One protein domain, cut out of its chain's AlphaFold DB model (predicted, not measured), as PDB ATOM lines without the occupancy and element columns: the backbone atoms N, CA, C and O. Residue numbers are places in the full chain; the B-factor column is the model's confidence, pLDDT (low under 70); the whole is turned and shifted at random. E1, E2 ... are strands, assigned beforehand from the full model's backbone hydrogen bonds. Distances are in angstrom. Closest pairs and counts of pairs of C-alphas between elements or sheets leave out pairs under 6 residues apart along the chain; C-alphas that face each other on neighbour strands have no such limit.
ATOM      1  N   GLY A  45       1.431  11.003  21.160       65.88
ATOM      2  CA  GLY A  45       0.755   9.757  20.799       65.88
ATOM      3  C   GLY A  45       1.370   8.477  21.374       65.88
ATOM      4  O   GLY A  45       2.552   8.402  21.702       65.88
ATOM      5  N   TYR A  46       0.537   7.453  21.488       77.81
ATOM      6  CA  TYR A  46       0.879   6.164  22.062       77.81
ATOM      7  C   TYR A  46       0.911   5.091  20.980       77.81
ATOM      8  O   TYR A  46       0.007   5.016  20.156       77.81
ATOM      9  N   LYS A  47       1.925   4.230  20.998       84.50
ATOM     10  CA  LYS A  47       2.000   3.067  20.119       84.50
ATOM     11  C   LYS A  47       2.446   1.864  20.927       84.50
ATOM     12  O   LYS A  47       3.472   1.932  21.599       84.50
ATOM     13  N   ASP A  48       1.695   0.780  20.820       85.19
ATOM     14  CA  ASP A  48       2.062  -0.511  21.386       85.19
ATOM     15  C   ASP A  48       1.881  -1.606  20.345       85.19
ATOM     16  O   ASP A  48       0.921  -1.606  19.572       85.19
ATOM     17  N   GLU A  49       2.825  -2.536  20.321       88.56
ATOM     18  CA  GLU A  49       2.802  -3.696  19.442       88.56
ATOM     19  C   GLU A  49       3.151  -4.931  20.261       88.56
ATOM     20  O   GLU A  49       4.219  -5.034  20.863       88.56
ATOM     21  N   LYS A  50       2.262  -5.919  20.220       87.94
ATOM     22  CA  LYS A  50       2.450  -7.207  20.867       87.94
ATOM     23  C   LYS A  50       2.506  -8.307  19.823       87.94
ATOM     24  O   LYS A  50       1.590  -8.502  19.024       87.94
ATOM     25  N   THR A  51       3.583  -9.081  19.867       91.00
ATOM     26  CA  THR A  51       3.653 -10.337  19.118       91.00
ATOM     27  C   THR A  51       2.854 -11.386  19.884       91.00
ATOM     28  O   THR A  51       3.199 -11.724  21.015       91.00
ATOM     29  N   LEU A  52       1.759 -11.864  19.294       87.00
ATOM     30  CA  LEU A  52       0.877 -12.867  19.894       87.00
ATOM     31  C   LEU A  52       1.509 -14.257  19.832       87.00
ATOM     32  O   LEU A  52       1.472 -14.997  20.811       87.00
ATOM     33  N   PHE A  53       2.129 -14.588  18.700       88.56
ATOM     34  CA  PHE A  53       2.976 -15.765  18.563       88.56
ATOM     35  C   PHE A  53       4.004 -15.564  17.446       88.56
ATOM     36  O   PHE A  53       3.804 -14.768  16.525       88.56
ATOM     37  N   ASN A  54       5.108 -16.297  17.552       92.44
ATOM     38  CA  ASN A  54       6.179 -16.370  16.567       92.44
ATOM     39  C   ASN A  54       6.698 -17.810  16.565       92.44
ATOM     40  O   ASN A  54       7.359 -18.232  17.514       92.44
ATOM     41  N   THR A  55       6.337 -18.571  15.538       91.12
ATOM     42  CA  THR A  55       6.677 -19.988  15.414       91.12
ATOM     43  C   THR A  55       7.594 -20.170  14.209       91.12
ATOM     44  O   THR A  55       7.109 -20.426  13.100       91.12
ATOM     45  N   PRO A  56       8.915 -20.008  14.395       93.88
ATOM     46  CA  PRO A  56       9.873 -20.318  13.353       93.88
ATOM     47  C   PRO A  56       9.964 -21.835  13.176       93.88
ATOM     48  O   PRO A  56       9.964 -22.598  14.142       93.88
ATOM     49  N   ILE A  57      10.068 -22.269  11.927       91.50
ATOM     50  CA  ILE A  57      10.331 -23.655  11.553       91.50
ATOM     51  C   ILE A  57      11.605 -23.641  10.723       91.50
ATOM     52  O   ILE A  57      11.693 -22.909   9.741       91.50
ATOM     53  N   GLN A  58      12.594 -24.440  11.099       94.81
ATOM     54  CA  GLN A  58      13.812 -24.594  10.318       94.81
ATOM     55  C   GLN A  58      14.243 -26.051  10.362       94.81
ATOM     56  O   GLN A  58      14.518 -26.598  11.426       94.81
ATOM     57  N   TYR A  59      14.316 -26.654   9.183       94.81
ATOM     58  CA  TYR A  59      14.867 -27.980   8.979       94.81
ATOM     59  C   TYR A  59      15.958 -27.871   7.928       94.81
ATOM     60  O   TYR A  59      15.695 -27.467   6.799       94.81
ATOM     61  N   GLU A  60      17.184 -28.215   8.305       95.75
ATOM     62  CA  GLU A  60      18.344 -28.195   7.421       95.75
ATOM     63  C   GLU A  60      19.042 -29.551   7.480       95.75
ATOM     64  O   GLU A  60      19.385 -30.039   8.554       95.75
ATOM     65  N   ALA A  61      19.276 -30.134   6.310       95.25
ATOM     66  CA  ALA A  61      20.203 -31.230   6.118       95.25
ATOM     67  C   ALA A  61      21.481 -30.663   5.498       95.25
ATOM     68  O   ALA A  61      21.451 -30.046   4.431       95.25
ATOM     69  N   ASN A  62      22.613 -30.877   6.160       95.81
ATOM     70  CA  ASN A  62      23.912 -30.494   5.632       95.81
ATOM     71  C   ASN A  62      24.809 -31.721   5.480       95.81
ATOM     72  O   ASN A  62      24.751 -32.675   6.252       95.81
ATOM     73  N   THR A  63      25.625 -31.710   4.435       94.75
ATOM     74  CA  THR A  63      26.644 -32.728   4.207       94.75
ATOM     75  C   THR A  63      27.919 -32.071   3.710       94.75
ATOM     76  O   THR A  63      27.908 -31.005   3.085       94.75
ATOM     77  N   ARG A  64      29.048 -32.687   4.041       93.19
ATOM     78  CA  ARG A  64      30.368 -32.232   3.626       93.19
ATOM     79  C   ARG A  64      31.102 -33.415   3.040       93.19
ATOM     80  O   ARG A  64      31.136 -34.482   3.643       93.19
ATOM     81  N   PHE A  65      31.701 -33.208   1.883       92.50
ATOM     82  CA  PHE A  65      32.570 -34.189   1.257       92.50
ATOM     83  C   PHE A  65      33.689 -33.463   0.526       92.50
ATOM     84  O   PHE A  65      33.590 -32.276   0.226       92.50
ATOM     85  N   SER A  66      34.777 -34.165   0.265       92.56
ATOM     86  CA  SER A  66      35.940 -33.623  -0.425       92.56
ATOM     87  C   SER A  66      36.053 -34.238  -1.813       92.56
ATOM     88  O   SER A  66      36.017 -35.460  -1.949       92.56
ATOM     89  N   ILE A  67      36.226 -33.402  -2.835       88.44
ATOM     90  CA  ILE A  67      36.621 -33.849  -4.175       88.44
ATOM     91  C   ILE A  67      38.124 -33.579  -4.293       88.44
ATOM     92  O   ILE A  67      38.552 -32.459  -4.572       88.44
ATOM     93  N   GLY A  68      38.942 -34.590  -3.992       89.69
ATOM     94  CA  GLY A  68      40.387 -34.405  -3.835       89.69
ATOM     95  C   GLY A  68      40.713 -33.481  -2.645       89.69
ATOM     96  O   GLY A  68      40.116 -33.650  -1.583       89.69
ATOM     97  N   PRO A  69      41.626 -32.498  -2.782       86.06
ATOM     98  CA  PRO A  69      41.982 -31.575  -1.698       86.06
ATOM     99  C   PRO A  69      40.942 -30.467  -1.461       86.06
ATOM    100  O   PRO A  69      41.148 -29.605  -0.610       86.06
ATOM    101  N   ILE A  70      39.850 -30.450  -2.230       87.56
ATOM    102  CA  ILE A  70      38.866 -29.370  -2.234       87.56
ATOM    103  C   ILE A  70      37.650 -29.784  -1.385       87.56
ATOM    104  O   ILE A  70      36.905 -30.683  -1.795       87.56
ATOM    105  N   PRO A  71      37.414 -29.160  -0.214       90.69
ATOM    106  CA  PRO A  71      36.225 -29.416   0.588       90.69
ATOM    107  C   PRO A  71      34.990 -28.749  -0.030       90.69
ATOM    108  O   PRO A  71      34.983 -27.557  -0.346       90.69
ATOM    109  N   VAL A  72      33.919 -29.528  -0.157       91.81
ATOM    110  CA  VAL A  72      32.610 -29.107  -0.657       91.81
ATOM    111  C   VAL A  72      31.589 -29.217   0.469       91.81
ATOM    112  O   VAL A  72      31.526 -30.211   1.198       91.81
ATOM    113  N   ARG A  73      30.764 -28.183   0.617       93.88
ATOM    114  CA  ARG A  73      29.663 -28.109   1.579       93.88
ATOM    115  C   ARG A  73      28.356 -28.032   0.817       93.88
ATOM    116  O   ARG A  73      28.160 -27.107   0.035       93.88
ATOM    117  N   LEU A  74      27.461 -28.973   1.083       94.44
ATOM    118  CA  LEU A  74      26.082 -28.919   0.624       94.44
ATOM    119  C   LEU A  74      25.170 -28.686   1.822       94.44
ATOM    120  O   LEU A  74      25.330 -29.319   2.868       94.44
ATOM    121  N   ALA A  75      24.198 -27.801   1.663       95.94
ATOM    122  CA  ALA A  75      23.104 -27.640   2.601       95.94
ATOM    123  C   ALA A  75      21.799 -27.560   1.817       95.94
ATOM    124  O   ALA A  75      21.713 -26.866   0.810       95.94
ATOM    125  N   ALA A  76      20.780 -28.270   2.268       96.75
ATOM    126  CA  ALA A  76      19.432 -28.146   1.752       96.75
ATOM    127  C   ALA A  76      18.479 -28.090   2.934       96.75
ATOM    128  O   ALA A  76      18.648 -28.808   3.918       96.75
ATOM    129  N   GLY A  77      17.484 -27.224   2.858       96.44
ATOM    130  CA  GLY A  77      16.591 -27.020   3.976       96.44
ATOM    131  C   GLY A  77      15.291 -26.359   3.587       96.44
ATOM    132  O   GLY A  77      15.122 -25.820   2.494       96.44
ATOM    133  N   ILE A  78      14.366 -26.411   4.528       96.06
ATOM    134  CA  ILE A  78      13.113 -25.681   4.497       96.06
ATOM    135  C   ILE A  78      13.118 -24.797   5.729       96.06
ATOM    136  O   ILE A  78      13.391 -25.251   6.843       96.06
ATOM    137  N   ARG A  79      12.808 -23.525   5.534       96.31
ATOM    138  CA  ARG A  79      12.582 -22.592   6.625       96.31
ATOM    139  C   ARG A  79      11.222 -21.949   6.446       96.31
ATOM    140  O   ARG A  79      10.724 -21.790   5.336       96.31
ATOM    141  N   GLY A  80      10.601 -21.612   7.550       94.88
ATOM    142  CA  GLY A  80       9.312 -20.969   7.565       94.88
ATOM    143  C   GLY A  80       9.144 -20.167   8.830       94.88
ATOM    144  O   GLY A  80       9.858 -20.348   9.817       94.88
ATOM    145  N   ASN A  81       8.205 -19.243   8.785       95.69
ATOM    146  CA  ASN A  81       7.884 -18.425   9.925       95.69
ATOM    147  C   ASN A  81       6.392 -18.124   9.932       95.69
ATOM    148  O   ASN A  81       5.817 -17.786   8.897       95.69
ATOM    149  N   ASN A  82       5.785 -18.247  11.105       93.31
ATOM    150  CA  ASN A  82       4.402 -17.885  11.341       93.31
ATOM    151  C   ASN A  82       4.357 -16.888  12.500       93.31
ATOM    152  O   ASN A  82       4.661 -17.238  13.640       93.31
ATOM    153  N   VAL A  83       4.023 -15.638  12.195       94.50
ATOM    154  CA  VAL A  83       4.029 -14.523  13.139       94.50
ATOM    155  C   VAL A  83       2.673 -13.850  13.114       94.50
ATOM    156  O   VAL A  83       2.197 -13.445  12.056       94.50
ATOM    157  N   MET A  84       2.076 -13.662  14.285       93.44
ATOM    158  CA  MET A  84       0.908 -12.804  14.435       93.44
ATOM    159  C   MET A  84       1.229 -11.669  15.389       93.44
ATOM    160  O   MET A  84       1.683 -11.887  16.513       93.44
ATOM    161  N   LYS A  85       0.994 -10.451  14.924       94.19
ATOM    162  CA  LYS A  85       1.204  -9.212  15.655       94.19
ATOM    163  C   LYS A  85      -0.119  -8.497  15.786       94.19
ATOM    164  O   LYS A  85      -0.885  -8.422  14.831       94.19
ATOM    165  N   TRP A  86      -0.361  -7.951  16.957       90.94
ATOM    166  CA  TRP A  86      -1.446  -7.020  17.181       90.94
ATOM    167  C   TRP A  86      -0.853  -5.722  17.702       90.94
ATOM    168  O   TRP A  86       0.073  -5.751  18.511       90.94
ATOM    169  N   GLY A  87      -1.362  -4.597  17.230       89.38
ATOM    170  CA  GLY A  87      -0.918  -3.294  17.678       89.38
ATOM    171  C   GLY A  87      -2.060  -2.306  17.797       89.38
ATOM    172  O   GLY A  87      -3.134  -2.458  17.201       89.38
ATOM    173  N   ILE A  88      -1.800  -1.280  18.590       88.81
ATOM    174  CA  ILE A  88      -2.649  -0.111  18.749       88.81
ATOM    175  C   ILE A  88      -1.773   1.130  18.633       88.81
ATOM    176  O   ILE A  88      -0.669   1.198  19.172       88.81
ATOM    177  N   GLU A  89      -2.261   2.104  17.889       88.12
ATOM    178  CA  GLU A  89      -1.619   3.376  17.628       88.12
ATOM    179  C   GLU A  89      -2.658   4.468  17.879       88.12
ATOM    180  O   GLU A  89      -3.744   4.475  17.306       88.12
ATOM    181  N   ILE A  90      -2.350   5.352  18.816       84.81
ATOM    182  CA  ILE A  90      -3.201   6.443  19.268       84.81
ATOM    183  C   ILE A  90      -2.437   7.725  18.987       84.81
ATOM    184  O   ILE A  90      -1.439   8.028  19.637       84.81
ATOM    185  N   VAL A  91      -2.902   8.492  18.019       84.38
ATOM    186  CA  VAL A  91      -2.346   9.788  17.626       84.38
ATOM    187  C   VAL A  91      -3.424  10.840  17.912       84.38
ATOM    188  O   VAL A  91      -4.607  10.498  17.976       84.38
ATOM    189  N   PRO A  92      -3.095  12.123  18.155       80.94
ATOM    190  CA  PRO A  92      -4.131  13.138  18.302       80.94
ATOM    191  C   PRO A  92      -5.130  13.073  17.139       80.94
ATOM    192  O   PRO A  92      -4.732  13.194  15.984       80.94
ATOM    193  N   LEU A  93      -6.416  12.893  17.469       83.81
ATOM    194  CA  LEU A  93      -7.542  12.761  16.530       83.81
ATOM    195  C   LEU A  93      -7.636  11.436  15.758       83.81
ATOM    196  O   LEU A  93      -8.567  11.286  14.970       83.81
ATOM    197  N   GLU A  94      -6.752  10.470  15.999       86.12
ATOM    198  CA  GLU A  94      -6.757   9.181  15.310       86.12
ATOM    199  C   GLU A  94      -6.485   8.021  16.275       86.12
ATOM    200  O   GLU A  94      -5.496   7.990  17.001       86.12
ATOM    201  N   LEU A  95      -7.377   7.038  16.273       87.94
ATOM    202  CA  LEU A  95      -7.203   5.768  16.962       87.94
ATOM    203  C   LEU A  95      -7.142   4.676  15.908       87.94
ATOM    204  O   LEU A  95      -8.134   4.445  15.224       87.94
ATOM    205  N   GLN A  96      -6.023   3.976  15.805       90.38
ATOM    206  CA  GLN A  96      -5.841   2.854  14.900       90.38
ATOM    207  C   GLN A  96      -5.463   1.602  15.690       90.38
ATOM    208  O   GLN A  96      -4.630   1.623  16.583       90.38
ATOM    209  N   THR A  97      -6.054   0.470  15.345       91.50
ATOM    210  CA  THR A  97      -5.597  -0.849  15.769       91.50
ATOM    211  C   THR A  97      -5.363  -1.702  14.539       91.50
ATOM    212  O   THR A  97      -6.046  -1.555  13.522       91.50
ATOM    213  N   TYR A  98      -4.370  -2.579  14.600       92.12
ATOM    214  CA  TYR A  98      -4.076  -3.501  13.521       92.12
ATOM    215  C   TYR A  98      -3.778  -4.901  14.047       92.12
ATOM    216  O   TYR A  98      -3.191  -5.084  15.108       92.12
ATOM    217  N   LEU A  99      -4.173  -5.897  13.267       93.75
ATOM    218  CA  LEU A  99      -3.817  -7.295  13.417       93.75
ATOM    219  C   LEU A  99      -3.100  -7.712  12.134       93.75
ATOM    220  O   LEU A  99      -3.695  -7.718  11.059       93.75
ATOM    221  N   GLN A 100      -1.817  -8.031  12.240       95.56
ATOM    222  CA  GLN A 100      -0.994  -8.480  11.128       95.56
ATOM    223  C   GLN A 100      -0.618  -9.946  11.325       95.56
ATOM    224  O   GLN A 100      -0.037 -10.321  12.341       95.56
ATOM    225  N   HIS A 101      -0.913 -10.769  10.330       95.75
ATOM    226  CA  HIS A 101      -0.543 -12.172  10.277       95.75
ATOM    227  C   HIS A 101       0.392 -12.411   9.097       95.75
ATOM    228  O   HIS A 101       0.080 -12.067   7.961       95.75
ATOM    229  N   TYR A 102       1.550 -12.991   9.377       96.31
ATOM    230  CA  TYR A 102       2.533 -13.398   8.390       96.31
ATOM    231  C   TYR A 102       2.760 -14.900   8.506       96.31
ATOM    232  O   TYR A 102       3.138 -15.383   9.569       96.31
ATOM    233  N   ALA A 103       2.584 -15.631   7.413       96.00
ATOM    234  CA  ALA A 103       2.918 -17.041   7.313       96.00
ATOM    235  C   ALA A 103       3.694 -17.276   6.018       96.00
ATOM    236  O   ALA A 103       3.156 -17.096   4.928       96.00
ATOM    237  N   GLY A 104       4.956 -17.677   6.131       96.56
ATOM    238  CA  GLY A 104       5.820 -17.931   4.985       96.56
ATOM    239  C   GLY A 104       6.608 -19.218   5.138       96.56
ATOM    240  O   GLY A 104       6.988 -19.587   6.246       96.56
ATOM    241  N   ILE A 105       6.863 -19.892   4.022       96.31
ATOM    242  CA  ILE A 105       7.736 -21.058   3.939       96.31
ATOM    243  C   ILE A 105       8.528 -21.019   2.631       96.31
ATOM    244  O   ILE A 105       7.984 -20.796   1.545       96.31
ATOM    245  N   ASP A 106       9.834 -21.216   2.735       96.56
ATOM    246  CA  ASP A 106      10.748 -21.297   1.611       96.56
ATOM    247  C   ASP A 106      11.712 -22.472   1.753       96.56
ATOM    248  O   ASP A 106      12.191 -22.807   2.835       96.56
ATOM    249  N   ALA A 107      11.992 -23.106   0.622       96.81
ATOM    250  CA  ALA A 107      13.028 -24.107   0.488       96.81
ATOM    251  C   ALA A 107      14.306 -23.441  -0.030       96.81
ATOM    252  O   ALA A 107      14.260 -22.513  -0.840       96.81
ATOM    253  N   TYR A 108      15.458 -23.917   0.419       96.44
ATOM    254  CA  TYR A 108      16.750 -23.482  -0.085       96.44
ATOM    255  C   TYR A 108      17.684 -24.668  -0.262       96.44
ATOM    256  O   TYR A 108      17.604 -25.666   0.452       96.44
ATOM    257  N   ALA A 109      18.591 -24.534  -1.215       96.56
ATOM    258  CA  ALA A 109      19.716 -25.427  -1.398       96.56
ATOM    259  C   ALA A 109      20.949 -24.582  -1.697       96.56
ATOM    260  O   ALA A 109      20.893 -23.653  -2.500       96.56
ATOM    261  N   SER A 110      22.065 -24.885  -1.055       95.25
ATOM    262  CA  SER A 110      23.338 -24.235  -1.302       95.25
ATOM    263  C   SER A 110      24.450 -25.260  -1.443       95.25
ATOM    264  O   SER A 110      24.476 -26.301  -0.787       95.25
ATOM    265  N   ALA A 111      25.371 -24.945  -2.341       94.31
ATOM    266  CA  ALA A 111      26.598 -25.675  -2.562       94.31
ATOM    267  C   ALA A 111      27.738 -24.666  -2.520       94.31
ATOM    268  O   ALA A 111      27.708 -23.681  -3.252       94.31
ATOM    269  N   ALA A 112      28.724 -24.891  -1.664       93.06
ATOM    270  CA  ALA A 112      29.884 -24.024  -1.534       93.06
ATOM    271  C   ALA A 112      31.164 -24.850  -1.551       93.06
ATOM    272  O   ALA A 112      31.224 -25.948  -1.001       93.06
ATOM    273  N   VAL A 113      32.182 -24.292  -2.182       91.50
ATOM    274  CA  VAL A 113      33.541 -24.800  -2.189       91.50
ATOM    275  C   VAL A 113      34.398 -23.835  -1.391       91.50
ATOM    276  O   VAL A 113      34.427 -22.639  -1.693       91.50
ATOM    277  N   ASP A 114      35.102 -24.362  -0.396       85.81
ATOM    278  CA  ASP A 114      35.944 -23.574   0.498       85.81
ATOM    279  C   ASP A 114      37.420 -23.816   0.132       85.81
ATOM    280  O   ASP A 114      37.895 -24.950   0.124       85.81
ATOM    281  N   VAL A 115      38.172 -22.761  -0.174       83.00
ATOM    282  CA  VAL A 115      39.599 -22.807  -0.532       83.00
ATOM    283  C   VAL A 115      40.375 -21.853   0.372       83.00
ATOM    284  O   VAL A 115      40.572 -20.689   0.039       83.00
ATOM    285  N   ALA A 116      40.838 -22.362   1.518       79.69
ATOM    286  CA  ALA A 116      41.664 -21.667   2.517       79.69
ATOM    287  C   ALA A 116      41.155 -20.268   2.943       79.69
ATOM    288  O   ALA A 116      40.547 -20.129   4.000       79.69
ATOM    289  N   VAL A 117      41.413 -19.235   2.136       81.94
ATOM    290  CA  VAL A 117      41.068 -17.825   2.388       81.94
ATOM    291  C   VAL A 117      39.898 -17.309   1.541       81.94
ATOM    292  O   VAL A 117      39.427 -16.197   1.772       81.94
ATOM    293  N   ALA A 118      39.410 -18.094   0.581       85.88
ATOM    294  CA  ALA A 118      38.297 -17.734  -0.288       85.88
ATOM    295  C   ALA A 118      37.380 -18.929  -0.548       85.88
ATOM    296  O   ALA A 118      37.767 -20.077  -0.374       85.88
ATOM    297  N   GLY A 119      36.157 -18.671  -0.979       88.06
ATOM    298  CA  GLY A 119      35.224 -19.705  -1.385       88.06
ATOM    299  C   GLY A 119      34.269 -19.190  -2.443       88.06
ATOM    300  O   GLY A 119      34.072 -17.986  -2.607       88.06
ATOM    301  N   THR A 120      33.683 -20.115  -3.182       94.00
ATOM    302  CA  THR A 120      32.667 -19.824  -4.191       94.00
ATOM    303  C   THR A 120      31.537 -20.821  -4.052       94.00
ATOM    304  O   THR A 120      31.753 -21.967  -3.661       94.00
ATOM    305  N   GLY A 121      30.319 -20.399  -4.342       93.25
ATOM    306  CA  GLY A 121      29.163 -21.255  -4.204       93.25
ATOM    307  C   GLY A 121      27.963 -20.776  -4.989       93.25
ATOM    308  O   GLY A 121      27.919 -19.674  -5.532       93.25
ATOM    309  N   VAL A 122      26.964 -21.644  -5.023       95.12
ATOM    310  CA  VAL A 122      25.652 -21.393  -5.598       95.12
ATOM    311  C   VAL A 122      24.622 -21.595  -4.501       95.12
ATOM    312  O   VAL A 122      24.692 -22.560  -3.748       95.12
ATOM    313  N   THR A 123      23.662 -20.685  -4.408       95.94
ATOM    314  CA  THR A 123      22.480 -20.818  -3.559       95.94
ATOM    315  C   THR A 123      21.245 -20.683  -4.430       95.94
ATOM    316  O   THR A 123      21.069 -19.676  -5.112       95.94
ATOM    317  N   GLY A 124      20.386 -21.693  -4.400       96.31
ATOM    318  CA  GLY A 124      19.026 -21.637  -4.910       96.31
ATOM    319  C   GLY A 124      18.048 -21.462  -3.759       96.31
ATOM    320  O   GLY A 124      18.167 -22.118  -2.723       96.31
ATOM    321  N   ARG A 125      17.062 -20.592  -3.942       96.44
ATOM    322  CA  ARG A 125      15.943 -20.422  -3.023       96.44
ATOM    323  C   ARG A 125      14.640 -20.486  -3.804       96.44
ATOM    324  O   ARG A 125      14.531 -19.965  -4.909       96.44
ATOM    325  N   LEU A 126      13.652 -21.132  -3.199       96.94
ATOM    326  CA  LEU A 126      12.293 -21.241  -3.692       96.94
ATOM    327  C   LEU A 126      11.330 -20.872  -2.567       96.94
ATOM    328  O   LEU A 126      11.120 -21.644  -1.633       96.94
ATOM    329  N   LEU A 127      10.717 -19.700  -2.665       96.88
ATOM    330  CA  LEU A 127       9.546 -19.361  -1.876       96.88
ATOM    331  C   LEU A 127       8.398 -20.276  -2.300       96.88
ATOM    332  O   LEU A 127       7.941 -20.196  -3.437       96.88
ATOM    333  N   LEU A 128       7.919 -21.121  -1.391       95.94
ATOM    334  CA  LEU A 128       6.782 -21.998  -1.653       95.94
ATOM    335  C   LEU A 128       5.485 -21.202  -1.511       95.94
ATOM    336  O   LEU A 128       4.713 -21.104  -2.463       95.94
ATOM    337  N   ILE A 129       5.295 -20.574  -0.348       96.62
ATOM    338  CA  ILE A 129       4.167 -19.688  -0.062       96.62
ATOM    339  C   ILE A 129       4.571 -18.617   0.957       96.62
ATOM    340  O   ILE A 129       5.367 -18.866   1.856       96.62
ATOM    341  N   SER A 130       4.015 -17.420   0.821       96.75
ATOM    342  CA  SER A 130       4.078 -16.318   1.774       96.75
ATOM    343  C   SER A 130       2.746 -15.590   1.741       96.75
ATOM    344  O   SER A 130       2.417 -14.942   0.754       96.75
ATOM    345  N   ALA A 131       1.997 -15.678   2.830       96.69
ATOM    346  CA  ALA A 131       0.787 -14.917   3.062       96.69
ATOM    347  C   ALA A 131       1.066 -13.852   4.127       96.69
ATOM    348  O   ALA A 131       1.506 -14.163   5.232       96.69
ATOM    349  N   ASN A 132       0.816 -12.592   3.791       96.81
ATOM    350  CA  ASN A 132       0.838 -11.474   4.722       96.81
ATOM    351  C   ASN A 132      -0.536 -10.813   4.697       96.81
ATOM    352  O   ASN A 132      -0.896 -10.157   3.720       96.81
ATOM    353  N   THR A 133      -1.310 -11.014   5.752       95.81
ATOM    354  CA  THR A 133      -2.642 -10.446   5.912       95.81
ATOM    355  C   THR A 133      -2.606  -9.387   6.998       95.81
ATOM    356  O   THR A 133      -2.137  -9.639   8.104       95.81
ATOM    357  N   GLN A 134      -3.120  -8.201   6.699       95.38
ATOM    358  CA  GLN A 134      -3.211  -7.104   7.648       95.38
ATOM    359  C   GLN A 134      -4.655  -6.629   7.732       95.38
ATOM    360  O   GLN A 134      -5.245  -6.205   6.744       95.38
ATOM    361  N   ILE A 135      -5.215  -6.675   8.932       93.56
ATOM    362  CA  ILE A 135      -6.506  -6.081   9.254       93.56
ATOM    363  C   ILE A 135      -6.224  -4.830  10.067       93.56
ATOM    364  O   ILE A 135      -5.530  -4.899  11.073       93.56
ATOM    365  N   SER A 136      -6.745  -3.689   9.646       92.69
ATOM    366  CA  SER A 136      -6.643  -2.429  10.365       92.69
ATOM    367  C   SER A 136      -8.026  -1.828  10.571       92.69
ATOM    368  O   SER A 136      -8.836  -1.748   9.647       92.69
ATOM    369  N   ALA A 137      -8.298  -1.415  11.803       91.50
ATOM    370  CA  ALA A 137      -9.485  -0.671  12.182       91.50
ATOM    371  C   ALA A 137      -9.038   0.689  12.715       91.50
ATOM    372  O   ALA A 137      -8.141   0.763  13.548       91.50
ATOM    373  N   GLY A 138      -9.634   1.761  12.215       89.44
ATOM    374  CA  GLY A 138      -9.278   3.127  12.551       89.44
ATOM    375  C   GLY A 138     -10.512   3.985  12.782       89.44
ATOM    376  O   GLY A 138     -11.532   3.818  12.110       89.44
ATOM    377  N   ALA A 139     -10.409   4.918  13.716       88.12
ATOM    378  CA  ALA A 139     -11.354   5.996  13.930       88.12
ATOM    379  C   ALA A 139     -10.590   7.320  13.872       88.12
ATOM    380  O   ALA A 139      -9.653   7.527  14.638       88.12
ATOM    381  N   LEU A 140     -10.996   8.210  12.971       88.38
ATOM    382  CA  LEU A 140     -10.372   9.512  12.773       88.38
ATOM    383  C   LEU A 140     -11.408  10.624  12.934       88.38
ATOM    384  O   LEU A 140     -12.453  10.620  12.283       88.38
ATOM    385  N   VAL A 141     -11.103  11.596  13.788       85.50
ATOM    386  CA  VAL A 141     -11.897  12.812  13.955       85.50
ATOM    387  C   VAL A 141     -11.485  13.806  12.873       85.50
ATOM    388  O   VAL A 141     -10.356  14.290  12.846       85.50
ATOM    389  N   ALA A 142     -12.406  14.114  11.963       83.56
ATOM    390  CA  ALA A 142     -12.201  15.076  10.891       83.56
ATOM    391  C   ALA A 142     -12.997  16.360  11.153       83.56
ATOM    392  O   ALA A 142     -14.221  16.325  11.322       83.56
ATOM    393  N   PHE A 143     -12.297  17.493  11.104       79.94
ATOM    394  CA  PHE A 143     -12.864  18.839  11.159       79.94
ATOM    395  C   PHE A 143     -12.856  19.425   9.746       79.94
ATOM    396  O   PHE A 143     -11.889  20.055   9.332       79.94
ATOM    397  N   ALA A 144     -13.898  19.122   8.971       74.50
ATOM    398  CA  ALA A 144     -14.189  19.857   7.741       74.50
ATOM    399  C   ALA A 144     -15.124  21.023   8.110       74.50
ATOM    400  O   ALA A 144     -14.711  21.920   8.835       74.50
ATOM    401  N   ASP A 145     -16.402  20.957   7.733       75.50
ATOM    402  CA  ASP A 145     -17.402  21.978   8.095       75.50
ATOM    403  C   ASP A 145     -18.094  21.694   9.444       75.50
ATOM    404  O   ASP A 145     -18.554  22.597  10.145       75.50
ATOM    405  N   HIS A 146     -18.156  20.417   9.828       76.44
ATOM    406  CA  HIS A 146     -18.686  19.928  11.101       76.44
ATOM    407  C   HIS A 146     -17.767  18.824  11.639       76.44
ATOM    408  O   HIS A 146     -17.200  18.075  10.835       76.44
ATOM    409  N   PRO A 147     -17.624  18.682  12.971       79.94
ATOM    410  CA  PRO A 147     -16.866  17.578  13.535       79.94
ATOM    411  C   PRO A 147     -17.542  16.259  13.144       79.94
ATOM    412  O   PRO A 147     -18.735  16.038  13.377       79.94
ATOM    413  N   SER A 148     -16.776  15.397  12.484       83.38
ATOM    414  CA  SER A 148     -17.229  14.097  11.995       83.38
ATOM    415  C   SER A 148     -16.243  13.016  12.405       83.38
ATOM    416  O   SER A 148     -15.039  13.258  12.463       83.38
ATOM    417  N   ILE A 149     -16.753  11.824  12.694       84.94
ATOM    418  CA  ILE A 149     -15.930  10.662  13.020       84.94
ATOM    419  C   ILE A 149     -15.958   9.734  11.811       84.94
ATOM    420  O   ILE A 149     -17.000   9.185  11.445       84.94
ATOM    421  N   LYS A 150     -14.798   9.569  11.176       88.31
ATOM    422  CA  LYS A 150     -14.581   8.618  10.089       88.31
ATOM    423  C   LYS A 150     -14.133   7.296  10.688       88.31
ATOM    424  O   LYS A 150     -13.086   7.228  11.320       88.31
ATOM    425  N   LEU A 151     -14.922   6.254  10.471       90.00
ATOM    426  CA  LEU A 151     -14.578   4.886  10.833       90.00
ATOM    427  C   LEU A 151     -14.086   4.160   9.585       90.00
ATOM    428  O   LEU A 151     -14.712   4.238   8.525       90.00
ATOM    429  N   GLN A 152     -12.979   3.443   9.707       91.44
ATOM    430  CA  GLN A 152     -12.383   2.689   8.619       91.44
ATOM    431  C   GLN A 152     -11.994   1.301   9.110       91.44
ATOM    432  O   GLN A 152     -11.287   1.165  10.097       91.44
ATOM    433  N   LEU A 153     -12.430   0.271   8.397       92.56
ATOM    434  CA  LEU A 153     -12.037  -1.111   8.628       92.56
ATOM    435  C   LEU A 153     -11.551  -1.685   7.296       92.56
ATOM    436  O   LEU A 153     -12.315  -1.785   6.335       92.56
ATOM    437  N   VAL A 154     -10.262  -2.006   7.210       94.38
ATOM    438  CA  VAL A 154      -9.615  -2.498   5.991       94.38
ATOM    439  C   VAL A 154      -8.890  -3.798   6.286       94.38
ATOM    440  O   VAL A 154      -8.107  -3.878   7.221       94.38
ATOM    441  N   GLY A 155      -9.135  -4.809   5.461       95.06
ATOM    442  CA  GLY A 155      -8.360  -6.040   5.435       95.06
ATOM    443  C   GLY A 155      -7.608  -6.111   4.119       95.06
ATOM    444  O   GLY A 155      -8.243  -6.148   3.067       95.06
ATOM    445  N   THR A 156      -6.282  -6.132   4.154       96.62
ATOM    446  CA  THR A 156      -5.427  -6.338   2.983       96.62
ATOM    447  C   THR A 156      -4.727  -7.683   3.081       96.62
ATOM    448  O   THR A 156      -4.446  -8.188   4.169       96.62
ATOM    449  N   THR A 157      -4.451  -8.289   1.934       96.12
ATOM    450  CA  THR A 157      -3.667  -9.516   1.857       96.12
ATOM    451  C   THR A 157      -2.685  -9.440   0.701       96.12
ATOM    452  O   THR A 157      -3.025  -8.981  -0.392       96.12
ATOM    453  N   ASN A 158      -1.452  -9.860   0.961       97.12
ATOM    454  CA  ASN A 158      -0.439 -10.113  -0.049       97.12
ATOM    455  C   ASN A 158      -0.068 -11.595   0.018       97.12
ATOM    456  O   ASN A 158       0.433 -12.069   1.040       97.12
ATOM    457  N   LEU A 159      -0.335 -12.308  -1.067       96.81
ATOM    458  CA  LEU A 159      -0.002 -13.706  -1.257       96.81
ATOM    459  C   LEU A 159       1.062 -13.810  -2.348       96.81
ATOM    460  O   LEU A 159       0.838 -13.422  -3.493       96.81
ATOM    461  N   GLU A 160       2.201 -14.381  -2.000       97.00
ATOM    462  CA  GLU A 160       3.292 -14.690  -2.914       97.00
ATOM    463  C   GLU A 160       3.554 -16.192  -2.858       97.00
ATOM    464  O   GLU A 160       3.622 -16.774  -1.779       97.00
ATOM    465  N   ALA A 161       3.678 -16.848  -4.005       96.25
ATOM    466  CA  ALA A 161       3.907 -18.285  -4.068       96.25
ATOM    467  C   ALA A 161       4.818 -18.639  -5.237       96.25
ATOM    468  O   ALA A 161       4.789 -17.975  -6.273       96.25
ATOM    469  N   LEU A 162       5.598 -19.707  -5.080       96.38
ATOM    470  CA  LEU A 162       6.469 -20.262  -6.119       96.38
ATOM    471  C   LEU A 162       7.401 -19.214  -6.750       96.38
ATOM    472  O   LEU A 162       7.532 -19.155  -7.965       96.38
ATOM    473  N   ASN A 163       8.009 -18.343  -5.945       96.19
ATOM    474  CA  ASN A 163       8.988 -17.360  -6.421       96.19
ATOM    475  C   ASN A 163      10.393 -17.891  -6.143       96.19
ATOM    476  O   ASN A 163      10.679 -18.252  -5.003       96.19
ATOM    477  N   GLY A 164      11.267 -17.953  -7.144       95.62
ATOM    478  CA  GLY A 164      12.591 -18.536  -6.960       95.62
ATOM    479  C   GLY A 164      13.722 -17.712  -7.543       95.62
ATOM    480  O   GLY A 164      13.576 -17.007  -8.545       95.62
ATOM    481  N   ASP A 165      14.876 -17.833  -6.901       96.50
ATOM    482  CA  ASP A 165      16.104 -17.154  -7.270       96.50
ATOM    483  C   ASP A 165      17.323 -18.061  -7.095       96.50
ATOM    484  O   ASP A 165      17.478 -18.773  -6.104       96.50
ATOM    485  N   LEU A 166      18.200 -18.028  -8.095       96.00
ATOM    486  CA  LEU A 166      19.471 -18.731  -8.124       96.00
ATOM    487  C   LEU A 166      20.589 -17.693  -8.122       96.00
ATOM    488  O   LEU A 166      20.690 -16.870  -9.035       96.00
ATOM    489  N   ARG A 167      21.447 -17.742  -7.108       95.94
ATOM    490  CA  ARG A 167      22.558 -16.810  -6.918       95.94
ATOM    491  C   ARG A 167      23.876 -17.554  -6.880       95.94
ATOM    492  O   ARG A 167      23.986 -18.584  -6.225       95.94
ATOM    493  N   VAL A 168      24.885 -16.990  -7.522       95.00
ATOM    494  CA  VAL A 168      26.286 -17.355  -7.295       95.00
ATOM    495  C   VAL A 168      26.859 -16.359  -6.307       95.00
ATOM    496  O   VAL A 168      26.585 -15.163  -6.406       95.00
ATOM    497  N   PHE A 169      27.656 -16.838  -5.366       93.81
ATOM    498  CA  PHE A 169      28.373 -15.993  -4.430       93.81
ATOM    499  C   PHE A 169      29.838 -16.406  -4.357       93.81
ATOM    500  O   PHE A 169      30.179 -17.581  -4.437       93.81
ATOM    501  N   VAL A 170      30.701 -15.416  -4.192       93.62
ATOM    502  CA  VAL A 170      32.124 -15.574  -3.917       93.62
ATOM    503  C   VAL A 170      32.396 -14.829  -2.628       93.62
ATOM    504  O   VAL A 170      31.933 -13.703  -2.450       93.62
ATOM    505  N   TYR A 171      33.141 -15.436  -1.719       91.50
ATOM    506  CA  TYR A 171      33.530 -14.788  -0.480       91.50
ATOM    507  C   TYR A 171      35.029 -14.939  -0.235       91.50
ATOM    508  O   TYR A 171      35.636 -15.928  -0.631       91.50
ATOM    509  N   ALA A 172      35.631 -13.947   0.414       89.69
ATOM    510  CA  ALA A 172      37.034 -13.971   0.808       89.69
ATOM    511  C   ALA A 172      37.208 -13.384   2.211       89.69
ATOM    512  O   ALA A 172      36.505 -12.446   2.594       89.69
ATOM    513  N   TYR A 173      38.150 -13.933   2.973       85.94
ATOM    514  CA  TYR A 173      38.571 -13.389   4.259       85.94
ATOM    515  C   TYR A 173      39.683 -12.372   4.017       85.94
ATOM    516  O   TYR A 173      40.806 -12.733   3.671       85.94
ATOM    517  N   LEU A 174      39.359 -11.088   4.165       84.62
ATOM    518  CA  LEU A 174      40.302  -9.992   3.973       84.62
ATOM    519  C   LEU A 174      40.817  -9.494   5.326       84.62
ATOM    520  O   LEU A 174      40.037  -9.430   6.281       84.62
ATOM    521  N   PRO A 175      42.100  -9.104   5.424       80.44
ATOM    522  CA  PRO A 175      42.612  -8.470   6.627       80.44
ATOM    523  C   PRO A 175      41.872  -7.149   6.874       80.44
ATOM    524  O   PRO A 175      41.823  -6.284   5.998       80.44
ATOM    525  N   SER A 176      41.278  -6.996   8.058       79.25
ATOM    526  CA  SER A 176      40.557  -5.777   8.452       79.25
ATOM    527  C   SER A 176      41.403  -4.956   9.422       79.25
ATOM    528  O   SER A 176      41.908  -5.480  10.412       79.25
ATOM    529  N   TRP A 177      41.525  -3.644   9.182       67.75
ATOM    530  CA  TRP A 177      42.234  -2.707  10.078       67.75
ATOM    531  C   TRP A 177      41.455  -2.455  11.388       67.75
ATOM    532  O   TRP A 177      41.873  -1.693  12.258       67.75
ATOM    533  N   ARG A 178      40.298  -3.095  11.589       69.25
ATOM    534  CA  ARG A 178      39.550  -3.024  12.850       69.25
ATOM    535  C   ARG A 178      40.166  -3.950  13.903       69.25
ATOM    536  O   ARG A 178      39.586  -4.965  14.276       69.25
ATOM    537  N   PHE A 179      41.311  -3.523  14.437       57.06
ATOM    538  CA  PHE A 179      42.100  -4.179  15.495       57.06
ATOM    539  C   PHE A 179      41.269  -4.696  16.693       57.06
ATOM    540  O   PHE A 179      41.597  -5.730  17.262       57.06
ATOM    541  N   TRP A 180      40.148  -4.052  17.034       61.78
ATOM    542  CA  TRP A 180      39.320  -4.424  18.191       61.78
ATOM    543  C   TRP A 180      38.235  -5.493  17.930       61.78
ATOM    544  O   TRP A 180      37.549  -5.878  18.872       61.78
ATOM    545  N   ARG A 181      38.011  -5.961  16.687       58.97
ATOM    546  CA  ARG A 181      36.910  -6.909  16.354       58.97
ATOM    547  C   ARG A 181      37.330  -8.161  15.568       58.97
ATOM    548  O   ARG A 181      36.463  -8.924  15.147       58.97
ATOM    549  N   GLY A 182      38.633  -8.401  15.428       61.56
ATOM    550  CA  GLY A 182      39.198  -9.558  14.725       61.56
ATOM    551  C   GLY A 182      39.949  -9.166  13.452       61.56
ATOM    552  O   GLY A 182      39.606  -8.194  12.785       61.56
ATOM    553  N   PHE A 183      40.995  -9.930  13.123       70.56
ATOM    554  CA  PHE A 183      41.917  -9.623  12.021       70.56
ATOM    555  C   PHE A 183      41.376  -9.958  10.627       70.56
ATOM    556  O   PHE A 183      41.977  -9.534   9.647       70.56
ATOM    557  N   LEU A 184      40.268 -10.693  10.510       78.88
ATOM    558  CA  LEU A 184      39.732 -11.160   9.230       78.88
ATOM    559  C   LEU A 184      38.247 -10.815   9.112       78.88
ATOM    560  O   LEU A 184      37.437 -11.227   9.940       78.88
ATOM    561  N   GLU A 185      37.892 -10.092   8.057       83.69
ATOM    562  CA  GLU A 185      36.515  -9.764   7.704       83.69
ATOM    563  C   GLU A 185      36.111 -10.562   6.463       83.69
ATOM    564  O   GLU A 185      36.803 -10.552   5.441       83.69
ATOM    565  N   ARG A 186      34.990 -11.286   6.552       86.19
ATOM    566  CA  ARG A 186      34.431 -12.015   5.412       86.19
ATOM    567  C   ARG A 186      33.720 -11.022   4.503       86.19
ATOM    568  O   ARG A 186      32.652 -10.521   4.850       86.19
ATOM    569  N   LYS A 187      34.284 -10.777   3.324       89.25
ATOM    570  CA  LYS A 187      33.642  -9.999   2.266       89.25
ATOM    571  C   LYS A 187      32.991 -10.949   1.273       89.25
ATOM    572  O   LYS A 187      33.637 -11.883   0.809       89.25
ATOM    573  N   GLU A 188      31.718 -10.725   0.979       91.38
ATOM    574  CA  GLU A 188      30.930 -11.547   0.061       91.38
ATOM    575  C   GLU A 188      30.435 -10.694  -1.106       91.38
ATOM    576  O   GLU A 188      29.913  -9.595  -0.918       91.38
ATOM    577  N   TRP A 189      30.599 -11.219  -2.312       93.62
ATOM    578  CA  TRP A 189      30.046 -10.682  -3.544       93.62
ATOM    579  C   TRP A 189      29.098 -11.722  -4.118       93.62
ATOM    580  O   TRP A 189      29.440 -12.901  -4.182       93.62
ATOM    581  N   SER A 190      27.913 -11.308  -4.550       93.94
ATOM    582  CA  SER A 190      26.947 -12.222  -5.153       93.94
ATOM    583  C   SER A 190      26.341 -11.634  -6.415       93.94
ATOM    584  O   SER A 190      26.240 -10.418  -6.570       93.94
ATOM    585  N   THR A 191      25.956 -12.518  -7.329       94.38
ATOM    586  CA  THR A 191      25.240 -12.177  -8.554       94.38
ATOM    587  C   THR A 191      24.085 -13.148  -8.761       94.38
ATOM    588  O   THR A 191      24.183 -14.337  -8.448       94.38
ATOM    589  N   SER A 192      22.963 -12.637  -9.262       93.06
ATOM    590  CA  SER A 192      21.798 -13.456  -9.588       93.06
ATOM    591  C   SER A 192      22.000 -14.080 -10.967       93.06
ATOM    592  O   SER A 192      22.113 -13.355 -11.950       93.06
ATOM    593  N   LEU A 193      22.029 -15.411 -11.049       94.31
ATOM    594  CA  LEU A 193      22.106 -16.151 -12.315       94.31
ATOM    595  C   LEU A 193      20.746 -16.203 -13.006       94.31
ATOM    596  O   LEU A 193      20.624 -15.941 -14.197       94.31
ATOM    597  N   ALA A 194      19.729 -16.585 -12.243       93.94
ATOM    598  CA  ALA A 194      18.386 -16.790 -12.743       93.94
ATOM    599  C   ALA A 194      17.388 -16.417 -11.656       93.94
ATOM    600  O   ALA A 194      17.627 -16.622 -10.468       93.94
ATOM    601  N   SER A 195      16.258 -15.871 -12.071       95.31
ATOM    602  CA  SER A 195      15.116 -15.660 -11.195       95.31
ATOM    603  C   SER A 195      13.863 -15.926 -11.995       95.31
ATOM    604  O   SER A 195      13.819 -15.645 -13.196       95.31
ATOM    605  N   PHE A 196      12.852 -16.476 -11.344       95.00
ATOM    606  CA  PHE A 196      11.549 -16.630 -11.954       95.00
ATOM    607  C   PHE A 196      10.501 -16.038 -11.034       95.00
ATOM    608  O   PHE A 196      10.489 -16.268  -9.825       95.00
ATOM    609  N   LYS A 197       9.626 -15.231 -11.631       95.19
ATOM    610  CA  LYS A 197       8.539 -14.595 -10.904       95.19
ATOM    611  C   LYS A 197       7.452 -15.634 -10.680       95.19
ATOM    612  O   LYS A 197       6.905 -16.175 -11.638       95.19
ATOM    613  N   GLY A 198       7.179 -15.896  -9.412       94.06
ATOM    614  CA  GLY A 198       6.071 -16.736  -8.994       94.06
ATOM    615  C   GLY A 198       4.713 -16.058  -9.139       94.06
ATOM    616  O   GLY A 198       4.568 -14.990  -9.739       94.06
ATOM    617  N   TYR A 199       3.711 -16.676  -8.527       96.19
ATOM    618  CA  TYR A 199       2.390 -16.089  -8.379       96.19
ATOM    619  C   TYR A 199       2.420 -14.985  -7.322       96.19
ATOM    620  O   TYR A 199       2.980 -15.161  -6.238       96.19
ATOM    621  N   ARG A 200       1.789 -13.852  -7.630       96.81
ATOM    622  CA  ARG A 200       1.609 -12.748  -6.694       96.81
ATOM    623  C   ARG A 200       0.186 -12.230  -6.780       96.81
ATOM    624  O   ARG A 200      -0.282 -11.875  -7.858       96.81
ATOM    625  N   TYR A 201      -0.463 -12.139  -5.633       95.88
ATOM    626  CA  TYR A 201      -1.779 -11.555  -5.482       95.88
ATOM    627  C   TYR A 201      -1.752 -10.543  -4.347       95.88
ATOM    628  O   TYR A 201      -1.456 -10.884  -3.206       95.88
ATOM    629  N   THR A 202      -2.105  -9.305  -4.668       96.75
ATOM    630  CA  THR A 202      -2.308  -8.248  -3.681       96.75
ATOM    631  C   THR A 202      -3.742  -7.778  -3.811       96.75
ATOM    632  O   THR A 202      -4.159  -7.370  -4.894       96.75
ATOM    633  N   GLY A 203      -4.493  -7.819  -2.718       94.06
ATOM    634  CA  GLY A 203      -5.900  -7.449  -2.740       94.06
ATOM    635  C   GLY A 203      -6.420  -6.982  -1.393       94.06
ATOM    636  O   GLY A 203      -5.818  -7.219  -0.344       94.06
ATOM    637  N   ASN A 204      -7.575  -6.324  -1.440       94.38
ATOM    638  CA  ASN A 204      -8.362  -6.027  -0.253       94.38
ATOM    639  C   ASN A 204      -9.347  -7.179  -0.039       94.38
ATOM    640  O   ASN A 204     -10.124  -7.492  -0.936       94.38
ATOM    641  N   ILE A 205      -9.329  -7.784   1.146       92.31
ATOM    642  CA  ILE A 205     -10.338  -8.757   1.581       92.31
ATOM    643  C   ILE A 205     -11.659  -8.020   1.832       92.31
ATOM    644  O   ILE A 205     -12.720  -8.456   1.396       92.31
ATOM    645  N   PHE A 206     -11.587  -6.873   2.513       91.00
ATOM    646  CA  PHE A 206     -12.723  -5.989   2.757       91.00
ATOM    647  C   PHE A 206     -12.260  -4.540   2.926       91.00
ATOM    648  O   PHE A 206     -11.143  -4.265   3.373       91.00
ATOM    649  N   SER A 207     -13.142  -3.600   2.592       92.44
ATOM    650  CA  SER A 207     -12.982  -2.183   2.913       92.44
ATOM    651  C   SER A 207     -14.338  -1.615   3.296       92.44
ATOM    652  O   SER A 207     -15.202  -1.411   2.447       92.44
ATOM    653  N   ILE A 208     -14.530  -1.391   4.589       90.38
ATOM    654  CA  ILE A 208     -15.747  -0.815   5.146       90.38
ATOM    655  C   ILE A 208     -15.395   0.573   5.662       90.38
ATOM    656  O   ILE A 208     -14.396   0.764   6.358       90.38
ATOM    657  N   ARG A 209     -16.206   1.560   5.285       90.12
ATOM    658  CA  ARG A 209     -16.050   2.948   5.715       90.12
ATOM    659  C   ARG A 209     -17.384   3.453   6.235       90.12
ATOM    660  O   ARG A 209     -18.405   3.283   5.578       90.12
ATOM    661  N   GLY A 210     -17.356   4.082   7.399       84.81
ATOM    662  CA  GLY A 210     -18.499   4.747   8.010       84.81
ATOM    663  C   GLY A 210     -18.175   6.211   8.264       84.81
ATOM    664  O   GLY A 210     -17.033   6.558   8.562       84.81
ATOM    665  N   ASN A 211     -19.174   7.079   8.146       85.62
ATOM    666  CA  ASN A 211     -19.044   8.477   8.532       85.62
ATOM    667  C   ASN A 211     -20.171   8.829   9.499       85.62
ATOM    668  O   ASN A 211     -21.344   8.812   9.125       85.62
ATOM    669  N   LEU A 212     -19.804   9.133  10.739       80.81
ATOM    670  CA  LEU A 212     -20.724   9.566  11.776       80.81
ATOM    671  C   LEU A 212     -20.637  11.086  11.889       80.81
ATOM    672  O   LEU A 212     -19.607  11.647  12.268       80.81
ATOM    673  N   LYS A 213     -21.735  11.761  11.546       79.94
ATOM    674  CA  LYS A 213     -21.879  13.205  11.747       79.94
ATOM    675  C   LYS A 213     -22.314  13.454  13.186       79.94
ATOM    676  O   LYS A 213     -23.308  12.876  13.621       79.94
ATOM    677  N   ILE A 214     -21.607  14.321  13.907       70.25
ATOM    678  CA  ILE A 214     -22.028  14.722  15.251       70.25
ATOM    679  C   ILE A 214     -23.183  15.729  15.098       70.25
ATOM    680  O   ILE A 214     -23.005  16.756  14.436       70.25
TER     681      ILE A 214
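This is residues 45 to 214 of the 223 residues of an uncharacterized protein of Silvanigrella aquatica (UniProt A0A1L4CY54). One long, twisted sheet makes a curved wall with no other layer over it: E1 to E5 run side by side along its length, and E6 and E7 follow one after the other along the edge beside E5. The printed part has 170 residues with no named helix and seven named strands, E1 to E7 in chain order; the class is all strand. The sheet is branched and antiparallel, and E1 to E6 form a meander, each strand the antiparallel neighbour of the one before. The whole is extended, with a radius of gyration of the C-alphas of 24.1 A and spans of 81 by 42 by 28 A.

E5, residues 147 to 175, has E4, residues 118 to 143, on one side; on the other side are E6, residues 184 to 196, beside residues 164 to 175, and E7, residues 199 to 213, beside residues 148 to 161. Within hydrogen-bond range are N 134 and O 156 of the hairpin E4 and E5, 2.9 A apart, N 170 and O 189 of the hairpin E5 and E6, 2.8 A apart, and N 159 and O 201 of the neighbour strands E5 and E7, 2.8 A apart. E5 bends by 90 degrees at residue 172. E6 runs on into E7 at 91 degrees. On the other side of E4 lies E3, residues 94 to 115, with N 105 and O 129 2.8 A apart. E2, residues 70 to 91, is the antiparallel neighbour of E3 on the other side of it from E4, with N 81 and O 104 2.8 A apart. E1, residues 46 to 67, is an edge strand, with N 57 and O 80 2.9 A apart.

E1 begins at C-alpha 46 (0.879, 6.164, 22.062) and is 59.7 A long; E2 has 60.2 A, E3 58.5 A, E4 63.9 A and E5 65.3 A. E6 has 35.7 A and E7 43.0 A, ending at C-alpha 213 (-21.879, 13.205, 11.747).

The C-alphas of Gly 68 and Ile 214 are the two farthest apart, 81.7 A. The printed part has no cut and no long link. Residue 45 and residues 177 to 182 have pLDDT under 70.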